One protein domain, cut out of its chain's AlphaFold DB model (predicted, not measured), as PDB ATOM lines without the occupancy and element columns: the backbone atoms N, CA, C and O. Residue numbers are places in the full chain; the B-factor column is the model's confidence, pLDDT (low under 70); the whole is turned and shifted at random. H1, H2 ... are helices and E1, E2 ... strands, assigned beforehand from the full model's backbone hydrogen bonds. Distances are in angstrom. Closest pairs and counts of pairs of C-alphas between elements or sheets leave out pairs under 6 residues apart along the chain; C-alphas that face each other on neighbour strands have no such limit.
ATOM      1  N   ILE A 389       7.374  28.856  10.700       97.44
ATOM      2  CA  ILE A 389       6.791  28.055  11.776       97.44
ATOM      3  C   ILE A 389       7.905  27.185  12.356       97.44
ATOM      4  O   ILE A 389       8.183  26.099  11.852       97.44
ATOM      5  N   PHE A 390       8.540  27.664  13.419       97.38
ATOM      6  CA  PHE A 390       9.527  26.903  14.173       97.38
ATOM      7  C   PHE A 390       8.838  25.892  15.097       97.38
ATOM      8  O   PHE A 390       7.926  26.246  15.843       97.38
ATOM      9  N   VAL A 391       9.284  24.640  15.076       96.56
ATOM     10  CA  VAL A 391       8.840  23.572  15.975       96.56
ATOM     11  C   VAL A 391      10.005  23.183  16.877       96.56
ATOM     12  O   VAL A 391      11.041  22.736  16.389       96.56
ATOM     13  N   ASP A 392       9.847  23.336  18.190       95.75
ATOM     14  CA  ASP A 392      10.871  22.889  19.139       95.75
ATOM     15  C   ASP A 392      10.883  21.358  19.322       95.75
ATOM     16  O   ASP A 392       9.994  20.650  18.840       95.75
ATOM     17  N   PHE A 393      11.873  20.833  20.057       92.00
ATOM     18  CA  PHE A 393      12.019  19.389  20.299       92.00
ATOM     19  C   PHE A 393      10.734  18.718  20.813       92.00
ATOM     20  O   PHE A 393      10.482  17.551  20.518       92.00
ATOM     21  N   VAL A 394       9.916  19.430  21.597       88.00
ATOM     22  CA  VAL A 394       8.695  18.875  22.200       88.00
ATOM     23  C   VAL A 394       7.457  19.031  21.311       88.00
ATOM     24  O   VAL A 394       6.360  18.611  21.689       88.00
ATOM     25  N   GLY A 395       7.622  19.570  20.102       89.62
ATOM     26  CA  GLY A 395       6.552  19.776  19.133       89.62
ATOM     27  C   GLY A 395       5.774  21.079  19.329       89.62
ATOM     28  O   GLY A 395       4.718  21.232  18.712       89.62
ATOM     29  N   ALA A 396       6.236  22.001  20.181       92.25
ATOM     30  CA  ALA A 396       5.576  23.286  20.364       92.25
ATOM     31  C   ALA A 396       5.923  24.228  19.203       92.25
ATOM     32  O   ALA A 396       7.087  24.461  18.882       92.25
ATOM     33  N   THR A 397       4.886  24.773  18.568       95.00
ATOM     34  CA  THR A 397       5.011  25.649  17.399       95.00
ATOM     35  C   THR A 397       5.143  27.113  17.811       95.00
ATOM     36  O   THR A 397       4.274  27.640  18.513       95.00
ATOM     37  N   MET A 398       6.162  27.799  17.307       95.19
ATOM     38  CA  MET A 398       6.359  29.239  17.416       95.19
ATOM     39  C   MET A 398       6.376  29.862  16.021       95.19
ATOM     40  O   MET A 398       6.989  29.328  15.104       95.19
ATOM     41  N   LYS A 399       5.719  31.011  15.862       95.69
ATOM     42  CA  LYS A 399       5.832  31.817  14.645       95.69
ATOM     43  C   LYS A 399       6.992  32.788  14.794       95.69
ATOM     44  O   LYS A 399       7.004  33.558  15.754       95.69
ATOM     45  N   MET A 400       7.928  32.756  13.856       95.69
ATOM     46  CA  MET A 400       9.087  33.642  13.822       95.69
ATOM     47  C   MET A 400       9.015  34.586  12.613       95.69
ATOM     48  O   MET A 400       8.641  34.143  11.522       95.69
ATOM     49  N   PRO A 401       9.358  35.876  12.784       95.00
ATOM     50  CA  PRO A 401       9.575  36.785  11.664       95.00
ATOM     51  C   PRO A 401      10.702  36.250  10.767       95.00
ATOM     52  O   PRO A 401      11.730  35.837  11.314       95.00
ATOM     53  N   PRO A 402      10.570  36.267   9.427       94.94
ATOM     54  CA  PRO A 402      11.654  35.862   8.528       94.94
ATOM     55  C   PRO A 402      12.935  36.687   8.720       94.94
ATOM     56  O   PRO A 402      14.031  36.184   8.494       94.94
ATOM     57  N   GLU A 403      12.821  37.918   9.217       93.50
ATOM     58  CA  GLU A 403      13.939  38.807   9.543       93.50
ATOM     59  C   GLU A 403      14.814  38.275  10.691       93.50
ATOM     60  O   GLU A 403      16.003  38.577  10.735       93.50
ATOM     61  N   LEU A 404      14.260  37.461  11.602       94.31
ATOM     62  CA  LEU A 404      15.021  36.787  12.668       94.31
ATOM     63  C   LEU A 404      15.620  35.443  12.219       94.31
ATOM     64  O   LEU A 404      16.208  34.723  13.022       94.31
ATOM     65  N   CYS A 405      15.431  35.080  10.952       95.88
ATOM     66  CA  CYS A 405      15.878  33.824  10.357       95.88
ATOM     67  C   CYS A 405      16.701  34.081   9.081       95.88
ATOM     68  O   CYS A 405      16.752  33.225   8.203       95.88
ATOM     69  N   GLY A 406      17.304  35.270   8.949       94.06
ATOM     70  CA  GLY A 406      18.011  35.694   7.737       94.06
ATOM     71  C   GLY A 406      19.221  34.821   7.395       94.06
ATOM     72  O   GLY A 406      19.418  34.474   6.230       94.06
ATOM     73  N   THR A 407      19.987  34.402   8.406       97.44
ATOM     74  CA  THR A 407      21.056  33.404   8.272       97.44
ATOM     75  C   THR A 407      20.859  32.245   9.251       97.44
ATOM     76  O   THR A 407      20.161  32.373  10.261       97.44
ATOM     77  N   MET A 408      21.495  31.109   8.952       97.25
ATOM     78  CA  MET A 408      21.530  29.944   9.840       97.25
ATOM     79  C   MET A 408      22.183  30.283  11.190       97.25
ATOM     80  O   MET A 408      21.713  29.827  12.230       97.25
ATOM     81  N   ASP A 409      23.228  31.114  11.189       97.06
ATOM     82  CA  ASP A 409      23.965  31.480  12.403       97.06
ATOM     83  C   ASP A 409      23.127  32.385  13.320       97.06
ATOM     84  O   ASP A 409      22.992  32.086  14.510       97.06
ATOM     85  N   ASP A 410      22.464  33.412  12.762       95.25
ATOM     86  CA  ASP A 410      21.526  34.277  13.501       95.25
ATOM     87  C   ASP A 410      20.408  33.450  14.156       95.25
ATOM     88  O   ASP A 410      20.039  33.660  15.316       95.25
ATOM     89  N   PHE A 411      19.879  32.471  13.416       97.00
ATOM     90  CA  PHE A 411      18.838  31.577  13.903       97.00
ATOM     91  C   PHE A 411      19.347  30.629  14.997       97.00
ATOM     92  O   PHE A 411      18.684  30.446  16.019       97.00
ATOM     93  N   CYS A 412      20.540  30.052  14.831       96.62
ATOM     94  CA  CYS A 412      21.174  29.217  15.850       96.62
ATOM     95  C   CYS A 412      21.426  30.000  17.147       96.62
ATOM     96  O   CYS A 412      21.218  29.463  18.239       96.62
ATOM     97  N   ASP A 413      21.823  31.270  17.062       96.31
ATOM     98  CA  ASP A 413      22.010  32.132  18.232       96.31
ATOM     99  C   ASP A 413      20.678  32.546  18.878       96.31
ATOM    100  O   ASP A 413      20.572  32.552  20.111       96.31
ATOM    101  N   LEU A 414      19.617  32.764  18.090       96.12
ATOM    102  CA  LEU A 414      18.251  32.921  18.600       96.12
ATOM    103  C   LEU A 414      17.783  31.668  19.363       96.12
ATOM    104  O   LEU A 414      17.263  31.785  20.478       96.12
ATOM    105  N   VAL A 415      18.007  30.469  18.813       96.69
ATOM    106  CA  VAL A 415      17.687  29.188  19.465       96.69
ATOM    107  C   VAL A 415      18.488  29.032  20.765       96.69
ATOM    108  O   VAL A 415      17.891  28.781  21.818       96.69
ATOM    109  N   LYS A 416      19.808  29.277  20.760       96.81
ATOM    110  CA  LYS A 416      20.639  29.284  21.984       96.81
ATOM    111  C   LYS A 416      20.077  30.241  23.037       96.81
ATOM    112  O   LYS A 416      19.911  29.837  24.194       96.81
ATOM    113  N   ALA A 417      19.741  31.475  22.658       95.31
ATOM    114  CA  ALA A 417      19.201  32.482  23.569       95.31
ATOM    115  C   ALA A 417      17.847  32.059  24.165       95.31
ATOM    116  O   ALA A 417      17.665  32.121  25.385       95.31
ATOM    117  N   MET A 418      16.918  31.572  23.335       95.38
ATOM    118  CA  MET A 418      15.591  31.110  23.760       95.38
ATOM    119  C   MET A 418      15.658  29.934  24.738       95.38
ATOM    120  O   MET A 418      14.993  29.949  25.776       95.38
ATOM    121  N   PHE A 419      16.458  28.910  24.432       95.62
ATOM    122  CA  PHE A 419      16.532  27.710  25.265       95.62
ATOM    123  C   PHE A 419      17.318  27.938  26.556       95.62
ATOM    124  O   PHE A 419      16.909  27.432  27.603       95.62
ATOM    125  N   THR A 420      18.394  28.731  26.510       93.31
ATOM    126  CA  THR A 420      19.239  29.020  27.680       93.31
ATOM    127  C   THR A 420      18.532  29.933  28.679       93.31
ATOM    128  O   THR A 420      18.509  29.632  29.873       93.31
ATOM    129  N   LYS A 421      17.907  31.023  28.210       91.81
ATOM    130  CA  LYS A 421      17.260  32.025  29.076       91.81
ATOM    131  C   LYS A 421      16.104  31.443  29.891       91.81
ATOM    132  O   LYS A 421      15.933  31.796  31.054       91.81
ATOM    133  N   GLU A 422      15.323  30.552  29.286       88.38
ATOM    134  CA  GLU A 422      14.123  29.965  29.898       88.38
ATOM    135  C   GLU A 422      14.332  28.527  30.406       88.38
ATOM    136  O   GLU A 422      13.406  27.942  30.967       88.38
ATOM    137  N   LYS A 423      15.530  27.945  30.226       90.94
ATOM    138  CA  LYS A 423      15.852  26.534  30.527       90.94
ATOM    139  C   LYS A 423      14.815  25.561  29.947       90.94
ATOM    140  O   LYS A 423      14.297  24.683  30.641       90.94
ATOM    141  N   ARG A 424      14.481  25.748  28.664       92.31
ATOM    142  CA  ARG A 424      13.447  24.963  27.965       92.31
ATOM    143  C   ARG A 424      13.801  23.474  27.897       92.31
ATOM    144  O   ARG A 424      14.957  23.070  28.011       92.31
ATOM    145  N   ARG A 425      12.792  22.626  27.686       88.69
ATOM    146  CA  ARG A 425      13.004  21.182  27.496       88.69
ATOM    147  C   ARG A 425      13.889  20.960  26.263       88.69
ATOM    148  O   ARG A 425      13.573  21.462  25.196       88.69
ATOM    149  N   GLY A 426      15.001  20.246  26.440       90.38
ATOM    150  CA  GLY A 426      16.027  20.062  25.409       90.38
ATOM    151  C   GLY A 426      17.160  21.100  25.404       90.38
ATOM    152  O   GLY A 426      18.029  21.013  24.546       90.38
ATOM    153  N   TRP A 427      17.227  22.037  26.367       94.50
ATOM    154  CA  TRP A 427      18.324  23.025  26.418       94.50
ATOM    155  C   TRP A 427      19.729  22.397  26.439       94.50
ATOM    156  O   TRP A 427      20.661  23.005  25.932       94.50
ATOM    157  N   SER A 428      19.876  21.182  26.979       92.38
ATOM    158  CA  SER A 428      21.144  20.444  27.010       92.38
ATOM    159  C   SER A 428      21.656  20.100  25.611       92.38
ATOM    160  O   SER A 428      22.851  20.226  25.369       92.38
ATOM    161  N   PHE A 429      20.763  19.744  24.680       93.88
ATOM    162  CA  PHE A 429      21.113  19.510  23.275       93.88
ATOM    163  C   PHE A 429      21.537  20.815  22.598       93.88
ATOM    164  O   PHE A 429      22.570  20.857  21.938       93.88
ATOM    165  N   VAL A 430      20.816  21.916  22.850       95.69
ATOM    166  CA  VAL A 430      21.189  23.245  22.329       95.69
ATOM    167  C   VAL A 430      22.542  23.713  22.867       95.69
ATOM    168  O   VAL A 430      23.351  24.250  22.114       95.69
ATOM    169  N   GLN A 431      22.810  23.490  24.157       94.94
ATOM    170  CA  GLN A 431      24.071  23.860  24.800       94.94
ATOM    171  C   GLN A 431      25.252  23.033  24.269       94.94
ATOM    172  O   GLN A 431      26.327  23.589  24.058       94.94
ATOM    173  N   ALA A 432      25.052  21.732  24.044       92.81
ATOM    174  CA  ALA A 432      26.066  20.832  23.494       92.81
ATOM    175  C   ALA A 432      26.242  20.951  21.966       92.81
ATOM    176  O   ALA A 432      27.163  20.353  21.419       92.81
ATOM    177  N   GLN A 433      25.373  21.713  21.287       94.69
ATOM    178  CA  GLN A 433      25.229  21.728  19.822       94.69
ATOM    179  C   GLN A 433      24.890  20.343  19.228       94.69
ATOM    180  O   GLN A 433      25.102  20.090  18.048       94.69
ATOM    181  N   ASP A 434      24.297  19.456  20.035       94.00
ATOM    182  CA  ASP A 434      23.790  18.141  19.627       94.00
ATOM    183  C   ASP A 434      22.359  18.261  19.072       94.00
ATOM    184  O   ASP A 434      21.413  17.623  19.544       94.00
ATOM    185  N   TYR A 435      22.179  19.140  18.089       95.31
ATOM    186  CA  TYR A 435      20.903  19.356  17.416       95.31
ATOM    187  C   TYR A 435      21.092  19.739  15.951       95.31
ATOM    188  O   TYR A 435      22.132  20.250  15.546       95.31
ATOM    189  N   GLU A 436      20.035  19.534  15.184       95.25
ATOM    190  CA  GLU A 436      19.896  19.937  13.792       95.25
ATOM    191  C   GLU A 436      18.580  20.697  13.600       95.25
ATOM    192  O   GLU A 436      17.679  20.658  14.447       95.25
ATOM    193  N   ILE A 437      18.451  21.378  12.466       96.62
ATOM    194  CA  ILE A 437      17.213  22.037  12.057       96.62
ATOM    195  C   ILE A 437      16.786  21.375  10.749       96.62
ATOM    196  O   ILE A 437      17.568  21.306   9.811       96.62
ATOM    197  N   ILE A 438      15.562  20.862  10.701       95.31
ATOM    198  CA  ILE A 438      15.025  20.048   9.605       95.31
ATOM    199  C   ILE A 438      13.822  20.784   9.011       95.31
ATOM    200  O   ILE A 438      13.002  21.320   9.759       95.31
ATOM    201  N   GLU A 439      13.651  20.799   7.693       95.50
ATOM    202  CA  GLU A 439      12.389  21.253   7.096       95.50
ATOM    203  C   GLU A 439      11.315  20.151   7.224       95.50
ATOM    204  O   GLU A 439      11.511  19.012   6.807       95.50
ATOM    205  N   CYS A 440      10.137  20.470   7.776       91.88
ATOM    206  CA  CYS A 440       9.102  19.468   8.083       91.88
ATOM    207  C   CYS A 440       8.486  18.758   6.863       91.88
ATOM    208  O   CYS A 440       7.777  17.770   7.054       91.88
ATOM    209  N   LEU A 441       8.644  19.298   5.650       90.31
ATOM    210  CA  LEU A 441       8.044  18.746   4.430       90.31
ATOM    211  C   LEU A 441       8.990  17.777   3.715       90.31
ATOM    212  O   LEU A 441       8.578  16.672   3.371       90.31
ATOM    213  N   SER A 442      10.243  18.182   3.520       90.06
ATOM    214  CA  SER A 442      11.303  17.361   2.924       90.06
ATOM    215  C   SER A 442      11.856  16.327   3.908       90.06
ATOM    216  O   SER A 442      12.179  15.213   3.510       90.06
ATOM    217  N   SER A 443      11.878  16.651   5.208       87.44
ATOM    218  CA  SER A 443      12.662  15.951   6.239       87.44
ATOM    219  C   SER A 443      14.180  16.033   6.025       87.44
ATOM    220  O   SER A 443      14.920  15.295   6.676       87.44
ATOM    221  N   ASP A 444      14.639  16.946   5.162       90.38
ATOM    222  CA  ASP A 444      16.058  17.182   4.903       90.38
ATOM    223  C   ASP A 444      16.660  18.117   5.974       90.38
ATOM    224  O   ASP A 444      16.008  19.094   6.380       90.38
ATOM    225  N   PRO A 445      17.901  17.861   6.433       93.75
ATOM    226  CA  PRO A 445      18.608  18.762   7.333       93.75
ATOM    227  C   PRO A 445      18.978  20.061   6.609       93.75
ATOM    228  O   PRO A 445      19.561  20.069   5.521       93.75
ATOM    229  N   LEU A 446      18.655  21.187   7.238       96.00
ATOM    230  CA  LEU A 446      18.998  22.515   6.757       96.00
ATOM    231  C   LEU A 446      20.474  22.797   7.034       96.00
ATOM    232  O   LEU A 446      20.947  22.691   8.164       96.00
ATOM    233  N   THR A 447      21.192  23.210   5.997       96.62
ATOM    234  CA  THR A 447      22.610  23.590   6.060       96.62
ATOM    235  C   THR A 447      22.756  25.073   5.737       96.62
ATOM    236  O   THR A 447      21.872  25.664   5.118       96.62
ATOM    237  N   SER A 448      23.880  25.705   6.085       97.06
ATOM    238  CA  SER A 448      24.093  27.135   5.792       97.06
ATOM    239  C   SER A 448      24.031  27.478   4.293       97.06
ATOM    240  O   SER A 448      23.759  28.624   3.944       97.06
ATOM    241  N   SER A 449      24.240  26.501   3.398       97.00
ATOM    242  CA  SER A 449      24.087  26.665   1.945       97.00
ATOM    243  C   SER A 449      22.648  26.459   1.451       97.00
ATOM    244  O   SER A 449      22.238  27.144   0.512       97.00
ATOM    245  N   SER A 450      21.860  25.568   2.068       97.12
ATOM    246  CA  SER A 450      20.443  25.378   1.715       97.12
ATOM    247  C   SER A 450      19.509  26.388   2.397       97.12
ATOM    248  O   SER A 450      18.453  26.715   1.855       97.12
ATOM    249  N   TRP A 451      19.924  26.966   3.529       97.69
ATOM    250  CA  TRP A 451      19.161  27.933   4.322       97.69
ATOM    251  C   TRP A 451      18.478  29.048   3.503       97.69
ATOM    252  O   TRP A 451      17.251  29.132   3.557       97.69
ATOM    253  N   PRO A 452      19.180  29.864   2.684       96.75
ATOM    254  CA  PRO A 452      18.544  30.961   1.945       96.75
ATOM    255  C   PRO A 452      17.601  30.497   0.822       96.75
ATOM    256  O   PRO A 452      16.835  31.304   0.287       96.75
ATOM    257  N   THR A 453      17.651  29.223   0.412       96.94
ATOM    258  CA  THR A 453      16.745  28.690  -0.614       96.94
ATOM    259  C   THR A 453      15.499  28.063   0.002       96.94
ATOM    260  O   THR A 453      14.408  28.320  -0.518       96.94
ATOM    261  N   GLN A 454      15.657  27.322   1.104       96.44
ATOM    262  CA  GLN A 454      14.611  26.543   1.779       96.44
ATOM    263  C   GLN A 454      13.882  27.321   2.890       96.44
ATOM    264  O   GLN A 454      12.670  27.186   3.021       96.44
ATOM    265  N   VAL A 455      14.549  28.187   3.661       97.25
ATOM    266  CA  VAL A 455      13.911  28.915   4.775       97.25
ATOM    267  C   VAL A 455      13.246  30.197   4.274       97.25
ATOM    268  O   VAL A 455      13.892  31.211   4.019       97.25
ATOM    269  N   ARG A 456      11.918  30.151   4.121       96.62
ATOM    270  CA  ARG A 456      11.083  31.269   3.646       96.62
ATOM    271  C   ARG A 456       9.841  31.445   4.519       96.62
ATOM    272  O   ARG A 456       9.453  30.541   5.255       96.62
ATOM    273  N   ALA A 457       9.176  32.594   4.410       96.25
ATOM    274  CA  ALA A 457       7.857  32.778   5.016       96.25
ATOM    275  C   ALA A 457       6.871  31.693   4.528       96.25
ATOM    276  O   ALA A 457       6.875  31.329   3.351       96.25
ATOM    277  N   GLY A 458       6.075  31.139   5.447       94.62
ATOM    278  CA  GLY A 458       5.211  29.978   5.223       94.62
ATOM    279  C   GLY A 458       5.874  28.620   5.486       94.62
ATOM    280  O   GLY A 458       5.162  27.634   5.678       94.62
ATOM    281  N   VAL A 459       7.210  28.541   5.536       96.50
ATOM    282  CA  VAL A 459       7.930  27.273   5.740       96.50
ATOM    283  C   VAL A 459       7.892  26.858   7.208       96.50
ATOM    284  O   VAL A 459       7.950  27.681   8.126       96.50
ATOM    285  N   LYS A 460       7.790  25.547   7.430       97.31
ATOM    286  CA  LYS A 460       7.782  24.927   8.752       97.31
ATOM    287  C   LYS A 460       9.091  24.174   8.971       97.31
ATOM    288  O   LYS A 460       9.367  23.208   8.262       97.31
ATOM    289  N   ILE A 461       9.861  24.609   9.961       97.50
ATOM    290  CA  ILE A 461      11.159  24.036  10.338       97.50
ATOM    291  C   ILE A 461      11.082  23.460  11.754       97.50
ATOM    292  O   ILE A 461      10.328  23.957  12.591       97.50
ATOM    293  N   GLN A 462      11.847  22.414  12.036       96.88
ATOM    294  CA  GLN A 462      11.763  21.631  13.265       96.88
ATOM    295  C   GLN A 462      13.147  21.335  13.829       96.88
ATOM    296  O   GLN A 462      14.072  21.020  13.090       96.88
ATOM    297  N   LEU A 463      13.277  21.431  15.150       96.44
ATOM    298  CA  LEU A 463      14.513  21.141  15.864       96.44
ATOM    299  C   LEU A 463      14.610  19.632  16.149       96.44
ATOM    300  O   LEU A 463      13.841  19.105  16.957       96.44
ATOM    301  N   GLY A 464      15.544  18.948  15.486       94.00
ATOM    302  CA  GLY A 464      15.894  17.551  15.750       94.00
ATOM    303  C   GLY A 464      17.044  17.463  16.751       94.00
ATOM    304  O   GLY A 464      17.960  18.279  16.713       94.00
ATOM    305  N   ALA A 465      17.008  16.506  17.678       92.00
ATOM    306  CA  ALA A 465      18.130  16.236  18.579       92.00
ATOM    307  C   ALA A 465      19.042  15.164  17.974       92.00
ATOM    308  O   ALA A 465      18.561  14.124  17.523       92.00
ATOM    309  N   ILE A 466      20.353  15.388  18.010       90.81
ATOM    310  CA  ILE A 466      21.339  14.433  17.504       90.81
ATOM    311  C   ILE A 466      21.736  13.502  18.654       90.81
ATOM    312  O   ILE A 466      22.307  13.932  19.657       90.81
ATOM    313  N   VAL A 467      21.450  12.209  18.511       85.75
ATOM    314  CA  VAL A 467      21.869  11.166  19.453       85.75
ATOM    315  C   VAL A 467      23.037  10.403  18.838       85.75
ATOM    316  O   VAL A 467      22.890   9.693  17.844       85.75
ATOM    317  N   ARG A 468      24.224  10.557  19.431       80.44
ATOM    318  CA  ARG A 468      25.446   9.874  18.985       80.44
ATOM    319  C   ARG A 468      25.435   8.422  19.473       80.44
ATOM    320  O   ARG A 468      25.267   8.183  20.673       80.44
ATOM    321  N   ARG A 469      25.637   7.451  18.576       78.00
ATOM    322  CA  ARG A 469      25.877   6.044  18.955       78.00
ATOM    323  C   ARG A 469      27.257   5.910  19.610       78.00
ATOM    324  O   ARG A 469      28.183   6.649  19.275       78.00
ATOM    325  N   ARG A 470      27.398   4.982  20.562       67.69
ATOM    326  CA  ARG A 470      28.627   4.800  21.351       67.69
ATOM    327  C   ARG A 470      29.080   3.338  21.336       67.69
ATOM    328  O   ARG A 470      28.776   2.588  22.253       67.69
ATOM    329  N   GLY A 471      29.817   2.957  20.299       68.31
ATOM    330  CA  GLY A 471      30.364   1.608  20.127       68.31
ATOM    331  C   GLY A 471      30.484   1.227  18.652       68.31
ATOM    332  O   GLY A 471      29.758   1.763  17.821       68.31
ATOM    333  N   LEU A 472      31.406   0.312  18.339       63.03
ATOM    334  CA  LEU A 472      31.663  -0.162  16.970       63.03
ATOM    335  C   LEU A 472      30.779  -1.350  16.544       63.03
ATOM    336  O   LEU A 472      30.681  -1.615  15.351       63.03
ATOM    337  N   GLU A 473      30.150  -2.066  17.486       62.41
ATOM    338  CA  GLU A 473      29.623  -3.421  17.221       62.41
ATOM    339  C   GLU A 473      28.121  -3.637  17.491       62.41
ATOM    340  O   GLU A 473      27.594  -4.684  17.123       62.41
ATOM    341  N   VAL A 474      27.394  -2.680  18.087       57.19
ATOM    342  CA  VAL A 474      25.942  -2.825  18.327       57.19
ATOM    343  C   VAL A 474      25.193  -1.534  18.000       57.19
ATOM    344  O   VAL A 474      25.560  -0.453  18.450       57.19
ATOM    345  N   GLU A 475      24.083  -1.656  17.268       68.62
ATOM    346  CA  GLU A 475      23.178  -0.565  16.864       68.62
ATOM    347  C   GLU A 475      22.392   0.103  18.019       68.62
ATOM    348  O   GLU A 475      21.383   0.777  17.775       68.62
ATOM    349  N   ALA A 476      22.830  -0.077  19.269       73.38
ATOM    350  CA  ALA A 476      22.137   0.366  20.469       73.38
ATOM    351  C   ALA A 476      21.954   1.890  20.467       73.38
ATOM    352  O   ALA A 476      22.899   2.677  20.576       73.38
ATOM    353  N   LEU A 477      20.698   2.314  20.341       79.69
ATOM    354  CA  LEU A 477      20.304   3.689  20.595       79.69
ATOM    355  C   LEU A 477      20.370   3.933  22.098       79.69
ATOM    356  O   LEU A 477      19.900   3.107  22.872       79.69
ATOM    357  N   THR A 478      20.922   5.068  22.524       85.00
ATOM    358  CA  THR A 478      20.840   5.503  23.924       85.00
ATOM    359  C   THR A 478      19.712   6.511  24.086       85.00
ATOM    360  O   THR A 478      19.431   7.325  23.207       85.00
ATOM    361  N   CYS A 479      19.010   6.449  25.213       84.25
ATOM    362  CA  CYS A 479      17.890   7.336  25.462       84.25
ATOM    363  C   CYS A 479      18.379   8.775  25.711       84.25
ATOM    364  O   CYS A 479      19.089   8.995  26.702       84.25
ATOM    365  N   PRO A 480      17.906   9.781  24.946       80.19
ATOM    366  CA  PRO A 480      18.320  11.180  25.105       80.19
ATOM    367  C   PRO A 480      17.995  11.785  26.484       80.19
ATOM    368  O   PRO A 480      18.474  12.865  26.816       80.19
ATOM    369  N   TYR A 481      17.174  11.122  27.306       81.00
ATOM    370  CA  TYR A 481      16.778  11.613  28.628       81.00
ATOM    371  C   TYR A 481      17.478  10.948  29.815       81.00
ATOM    372  O   TYR A 481      17.477  11.534  30.897       81.00
ATOM    373  N   CYS A 482      17.958   9.711  29.668       85.38
ATOM    374  CA  CYS A 482      18.481   8.924  30.792       85.38
ATOM    375  C   CYS A 482      19.725   8.091  30.464       85.38
ATOM    376  O   CYS A 482      20.215   7.401  31.350       85.38
ATOM    377  N   GLY A 483      20.228   8.122  29.226       83.81
ATOM    378  CA  GLY A 483      21.437   7.407  28.800       83.81
ATOM    379  C   GLY A 483      21.307   5.883  28.691       83.81
ATOM    380  O   GLY A 483      22.135   5.266  28.038       83.81
ATOM    381  N   ILE A 484      20.266   5.287  29.282       84.56
ATOM    382  CA  ILE A 484      19.944   3.854  29.178       84.56
ATOM    383  C   ILE A 484      19.708   3.488  27.706       84.56
ATOM    384  O   ILE A 484      19.072   4.257  26.982       84.56
ATOM    385  N   GLU A 485      20.226   2.339  27.282       80.88
ATOM    386  CA  GLU A 485      20.073   1.800  25.927       80.88
ATOM    387  C   GLU A 485      18.629   1.366  25.625       80.88
ATOM    388  O   GLU A 485      17.795   1.181  26.514       80.88
ATOM    389  N   VAL A 486      18.295   1.307  24.338       67.44
ATOM    390  CA  VAL A 486      16.921   1.203  23.849       67.44
ATOM    391  C   VAL A 486      16.945   0.548  22.447       67.44
ATOM    392  O   VAL A 486      17.743   0.960  21.611       67.44
ATOM    393  N   PHE A 487      16.165  -0.494  22.109       63.88
ATOM    394  CA  PHE A 487      14.696  -0.485  22.068       63.88
ATOM    395  C   PHE A 487      13.978  -1.847  22.003       63.88
ATOM    396  O   PHE A 487      14.452  -2.780  21.363       63.88
ATOM    397  N   ARG A 488      12.721  -1.868  22.479       55.31
ATOM    398  CA  ARG A 488      11.643  -2.758  21.998       55.31
ATOM    399  C   ARG A 488      10.670  -1.960  21.110       55.31
ATOM    400  O   ARG A 488       9.857  -1.192  21.615       55.31
ATOM    401  N   GLY A 489      10.772  -2.110  19.793       53.97
ATOM    402  CA  GLY A 489       9.956  -1.403  18.795       53.97
ATOM    403  C   GLY A 489      10.523  -1.656  17.399       53.97
ATOM    404  O   GLY A 489      11.741  -1.746  17.264       53.97
ATOM    405  N   ALA A 490       9.675  -1.864  16.390       43.81
ATOM    406  CA  ALA A 490      10.137  -2.278  15.065       43.81
ATOM    407  C   ALA A 490      10.983  -1.175  14.401       43.81
ATOM    408  O   ALA A 490      10.600  -0.014  14.370       43.81
ATOM    409  N   THR A 491      12.149  -1.541  13.873       56.41
ATOM    410  CA  THR A 491      13.150  -0.604  13.332       56.41
ATOM    411  C   THR A 491      13.098  -0.470  11.806       56.41
ATOM    412  O   THR A 491      14.089  -0.079  11.189       56.41
ATOM    413  N   ASN A 492      11.956  -0.791  11.188       58.75
ATOM    414  CA  ASN A 492      11.819  -0.826   9.729       58.75
ATOM    415  C   ASN A 492      11.187   0.441   9.132       58.75
ATOM    416  O   ASN A 492      11.507   0.759   7.989       58.75
ATOM    417  N   ASP A 493      10.337   1.169   9.869       62.56
ATOM    418  CA  ASP A 493       9.659   2.364   9.355       62.56
ATOM    419  C   ASP A 493      10.184   3.668   9.971       62.56
ATOM    420  O   ASP A 493      10.304   3.832  11.186       62.56
ATOM    421  N   ALA A 494      10.438   4.651   9.102       58.88
ATOM    422  CA  ALA A 494      11.103   5.928   9.393       58.88
ATOM    423  C   ALA A 494      10.338   6.907  10.306       58.88
ATOM    424  O   ALA A 494      10.648   8.100  10.360       58.88
ATOM    425  N   ARG A 495       9.266   6.433  10.939       66.69
ATOM    426  CA  ARG A 495       8.303   7.229  11.704       66.69
ATOM    427  C   ARG A 495       7.887   6.554  13.008       66.69
ATOM    428  O   ARG A 495       7.086   7.151  13.732       66.69
ATOM    429  N   ASP A 496       8.409   5.370  13.312       76.94
ATOM    430  CA  ASP A 496       7.996   4.618  14.490       76.94
ATOM    431  C   ASP A 496       8.429   5.291  15.798       76.94
ATOM    432  O   ASP A 496       9.478   5.936  15.912       76.94
ATOM    433  N   TRP A 497       7.556   5.170  16.800       81.69
ATOM    434  CA  TRP A 497       7.767   5.763  18.113       81.69
ATOM    435  C   TRP A 497       8.609   4.860  19.006       81.69
ATOM    436  O   TRP A 497       8.314   3.690  19.245       81.69
ATOM    437  N   LEU A 498       9.631   5.481  19.570       84.12
ATOM    438  CA  LEU A 498      10.658   4.915  20.412       84.12
ATOM    439  C   LEU A 498      10.366   5.268  21.894       84.12
ATOM    440  O   LEU A 498      10.759   6.323  22.384       84.12
ATOM    441  N   PHE A 499       9.682   4.373  22.624       85.06
ATOM    442  CA  PHE A 499       9.352   4.384  24.077       85.06
ATOM    443  C   PHE A 499      10.444   3.882  25.065       85.06
ATOM    444  O   PHE A 499      10.530   2.688  25.349       85.06
ATOM    445  N   CYS A 500      11.270   4.751  25.655       84.06
ATOM    446  CA  CYS A 500      12.409   4.289  26.463       84.06
ATOM    447  C   CYS A 500      12.014   3.436  27.678       84.06
ATOM    448  O   CYS A 500      11.269   3.902  28.533       84.06
ATOM    449  N   GLU A 501      12.572   2.229  27.821       84.12
ATOM    450  CA  GLU A 501      12.224   1.336  28.938       84.12
ATOM    451  C   GLU A 501      12.628   1.920  30.303       84.12
ATOM    452  O   GLU A 501      11.829   1.899  31.245       84.12
ATOM    453  N   GLY A 502      13.808   2.546  30.378       86.19
ATOM    454  CA  GLY A 502      14.347   3.139  31.603       86.19
ATOM    455  C   GLY A 502      13.605   4.382  32.119       86.19
ATOM    456  O   GLY A 502      13.443   4.536  33.326       86.19
ATOM    457  N   CYS A 503      13.125   5.275  31.241       86.75
ATOM    458  CA  CYS A 503      12.439   6.517  31.659       86.75
ATOM    459  C   CYS A 503      10.999   6.686  31.146       86.75
ATOM    460  O   CYS A 503      10.391   7.726  31.396       86.75
ATOM    461  N   ARG A 504      10.466   5.692  30.427       85.00
ATOM    462  CA  ARG A 504       9.107   5.606  29.849       85.00
ATOM    463  C   ARG A 504       8.698   6.719  28.876       85.00
ATOM    464  O   ARG A 504       7.545   6.772  28.461       85.00
ATOM    465  N   LYS A 505       9.628   7.578  28.455       81.81
ATOM    466  CA  LYS A 505       9.371   8.659  27.487       81.81
ATOM    467  C   LYS A 505       9.470   8.164  26.053       81.81
ATOM    468  O   LYS A 505      10.408   7.438  25.730       81.81
ATOM    469  N   SER A 506       8.568   8.629  25.195       83.44
ATOM    470  CA  SER A 506       8.622   8.356  23.762       83.44
ATOM    471  C   SER A 506       9.353   9.456  22.986       83.44
ATOM    472  O   SER A 506       9.325  10.645  23.330       83.44
ATOM    473  N   PHE A 507      10.038   9.052  21.926       85.00
ATOM    474  CA  PHE A 507      10.634   9.934  20.936       85.00
ATOM    475  C   PHE A 507      10.471   9.340  19.533       85.00
ATOM    476  O   PHE A 507      10.098   8.181  19.396       85.00
ATOM    477  N   GLN A 508      10.683  10.131  18.490       82.94
ATOM    478  CA  GLN A 508      10.610   9.687  17.099       82.94
ATOM    479  C   GLN A 508      11.998   9.846  16.486       82.94
ATOM    480  O   GLN A 508      12.547  10.949  16.517       82.94
ATOM    481  N   ALA A 509      12.571   8.759  15.970       79.12
ATOM    482  CA  ALA A 509      13.800   8.819  15.185       79.12
ATOM    483  C   ALA A 509      13.458   9.001  13.700       79.12
ATOM    484  O   ALA A 509      12.504   8.394  13.215       79.12
ATOM    485  N   SER A 510      14.227   9.817  12.981       71.19
ATOM    486  CA  SER A 510      14.237   9.814  11.517       71.19
ATOM    487  C   SER A 510      15.331   8.868  11.009       71.19
ATOM    488  O   SER A 510      16.339   8.621  11.671       71.19
ATOM    489  N   THR A 511      15.131   8.307   9.817       61.75
ATOM    490  CA  THR A 511      16.066   7.354   9.185       61.75
ATOM    491  C   THR A 511      17.199   8.013   8.409       61.75
ATOM    492  O   THR A 511      17.924   7.313   7.701       61.75
TER     493      THR A 511
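AT A GLANCE: This is residues 389 to 511 of the 813 residues of an uncharacterized protein of Peniophora sp. CONT (UniProt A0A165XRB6). The domain has two lobes, joined by the long strand E4: a larger lobe built on a strongly twisted sheet of four strands, E2, E1, E4 and E3, with H3 over it and H2 grazing it, and a smaller lobe made of the hairpin E5 and E6 and the loops of residues 469 to 496. In the larger lobe H3 packs on E4, H2 grazes the sheet with its first half, and the short helices H1 and H4 lie farthest from the mean of the C-alphas. The printed part has 123 residues, with four named helices and six named strands in the order E1 E2 H1 H2 H3 E3 H4 E4 E5 E6; the larger sheet is mixed, in the order E2 E1 E4 E3, and the smaller one is antiparallel. The class is mixed, helices and strands, with 58 residues in named elements, under half of those printed. The whole is compact, with a radius of gyration of the C-alphas of 15.4 A and spans of 43 by 31 by 26 A.

IN THESE COORDINATES: E1, residues 389 to 391, begins at C-alpha 389 at (6.791, 28.055, 11.776). E2 is residues 397 to 400 and H1 residues 402 to 405. H2, residues 408 to 422, is the longest helix, 21.4 A from first to last C-alpha, and begins at C-alpha 408 at (21.530, 29.944, 9.840). H3 is residues 427 to 432; E3, residues 435 to 439, is 13.5 A long; H4 is residues 451 to 454. E4, residues 460 to 468, is the longest strand, 25.4 A. E5 is residues 497 to 499, and E6, residues 506 to 510, is 13.5 A long and ends at C-alpha 510 at (14.237, 9.814, 11.517).

HOW THE PARTS SIT: In the larger sheet E2 and E3 are the edge strands. The hairpin E1 and E2 is antiparallel at 137 degrees, with N 390 and O 398 2.8 A apart, within hydrogen-bond range. E1 and E4 are parallel at 24 degrees, with N 391 and O 461 at 2.8 A. E4 and E3 are antiparallel at 145 degrees, with N 438 and O 462 at 2.8 A. H3 is on this sheet at a height of 9.2 A, only just over E4, with 3 of its 6 C-alphas falling on that strand; on the local plane it runs slantwise, at 55 degrees to E4. The closest C-alphas of H3 and E4 are those of Phe 429 and Ala 465, 6.5 A. H2 only grazes the sheet, with residues 408 to 415, and H4 only grazes it too, with residues 451 to 454. H2 touches H3 with residues 415 to 420 alone, at a steep tilt of 49 degrees, opposite ways; their closest C-alphas are those of Phe 419 and Trp 427, 5.1 A. H1 is not on the sheet, and it and H2 touch only at the corner, closest at the C-alphas of Cys 405 and Phe 411, 5.1 A. H2 and H4 are close but not clearly touching, closest at the C-alphas of Met 408 and Trp 451, 6.3 A. The hairpin E5 and E6 is antiparallel at 140 degrees, with N 498 and O 507 at 2.7 A; E6 is near E4, while E5 and E4 are apart. In H3 every O i to N i+4 pair is within hydrogen-bond range, in H2 10 of 11 are, and H1 and H4 are too short for such a pair.

THE WHOLE: The two C-alphas farthest apart are those of Glu 403 and Glu 473, 45.7 A. The printed part has no cut. The long links are E3 to H4, 11 residues, and E4 to E5, 28 residues; in the latter, residues 477 to 478 pair with residues 485 to 486, antiparallel. The mean pLDDT of the printed part is 87.1, with residues 470 to 475, 486 to 495 and 511 under 70.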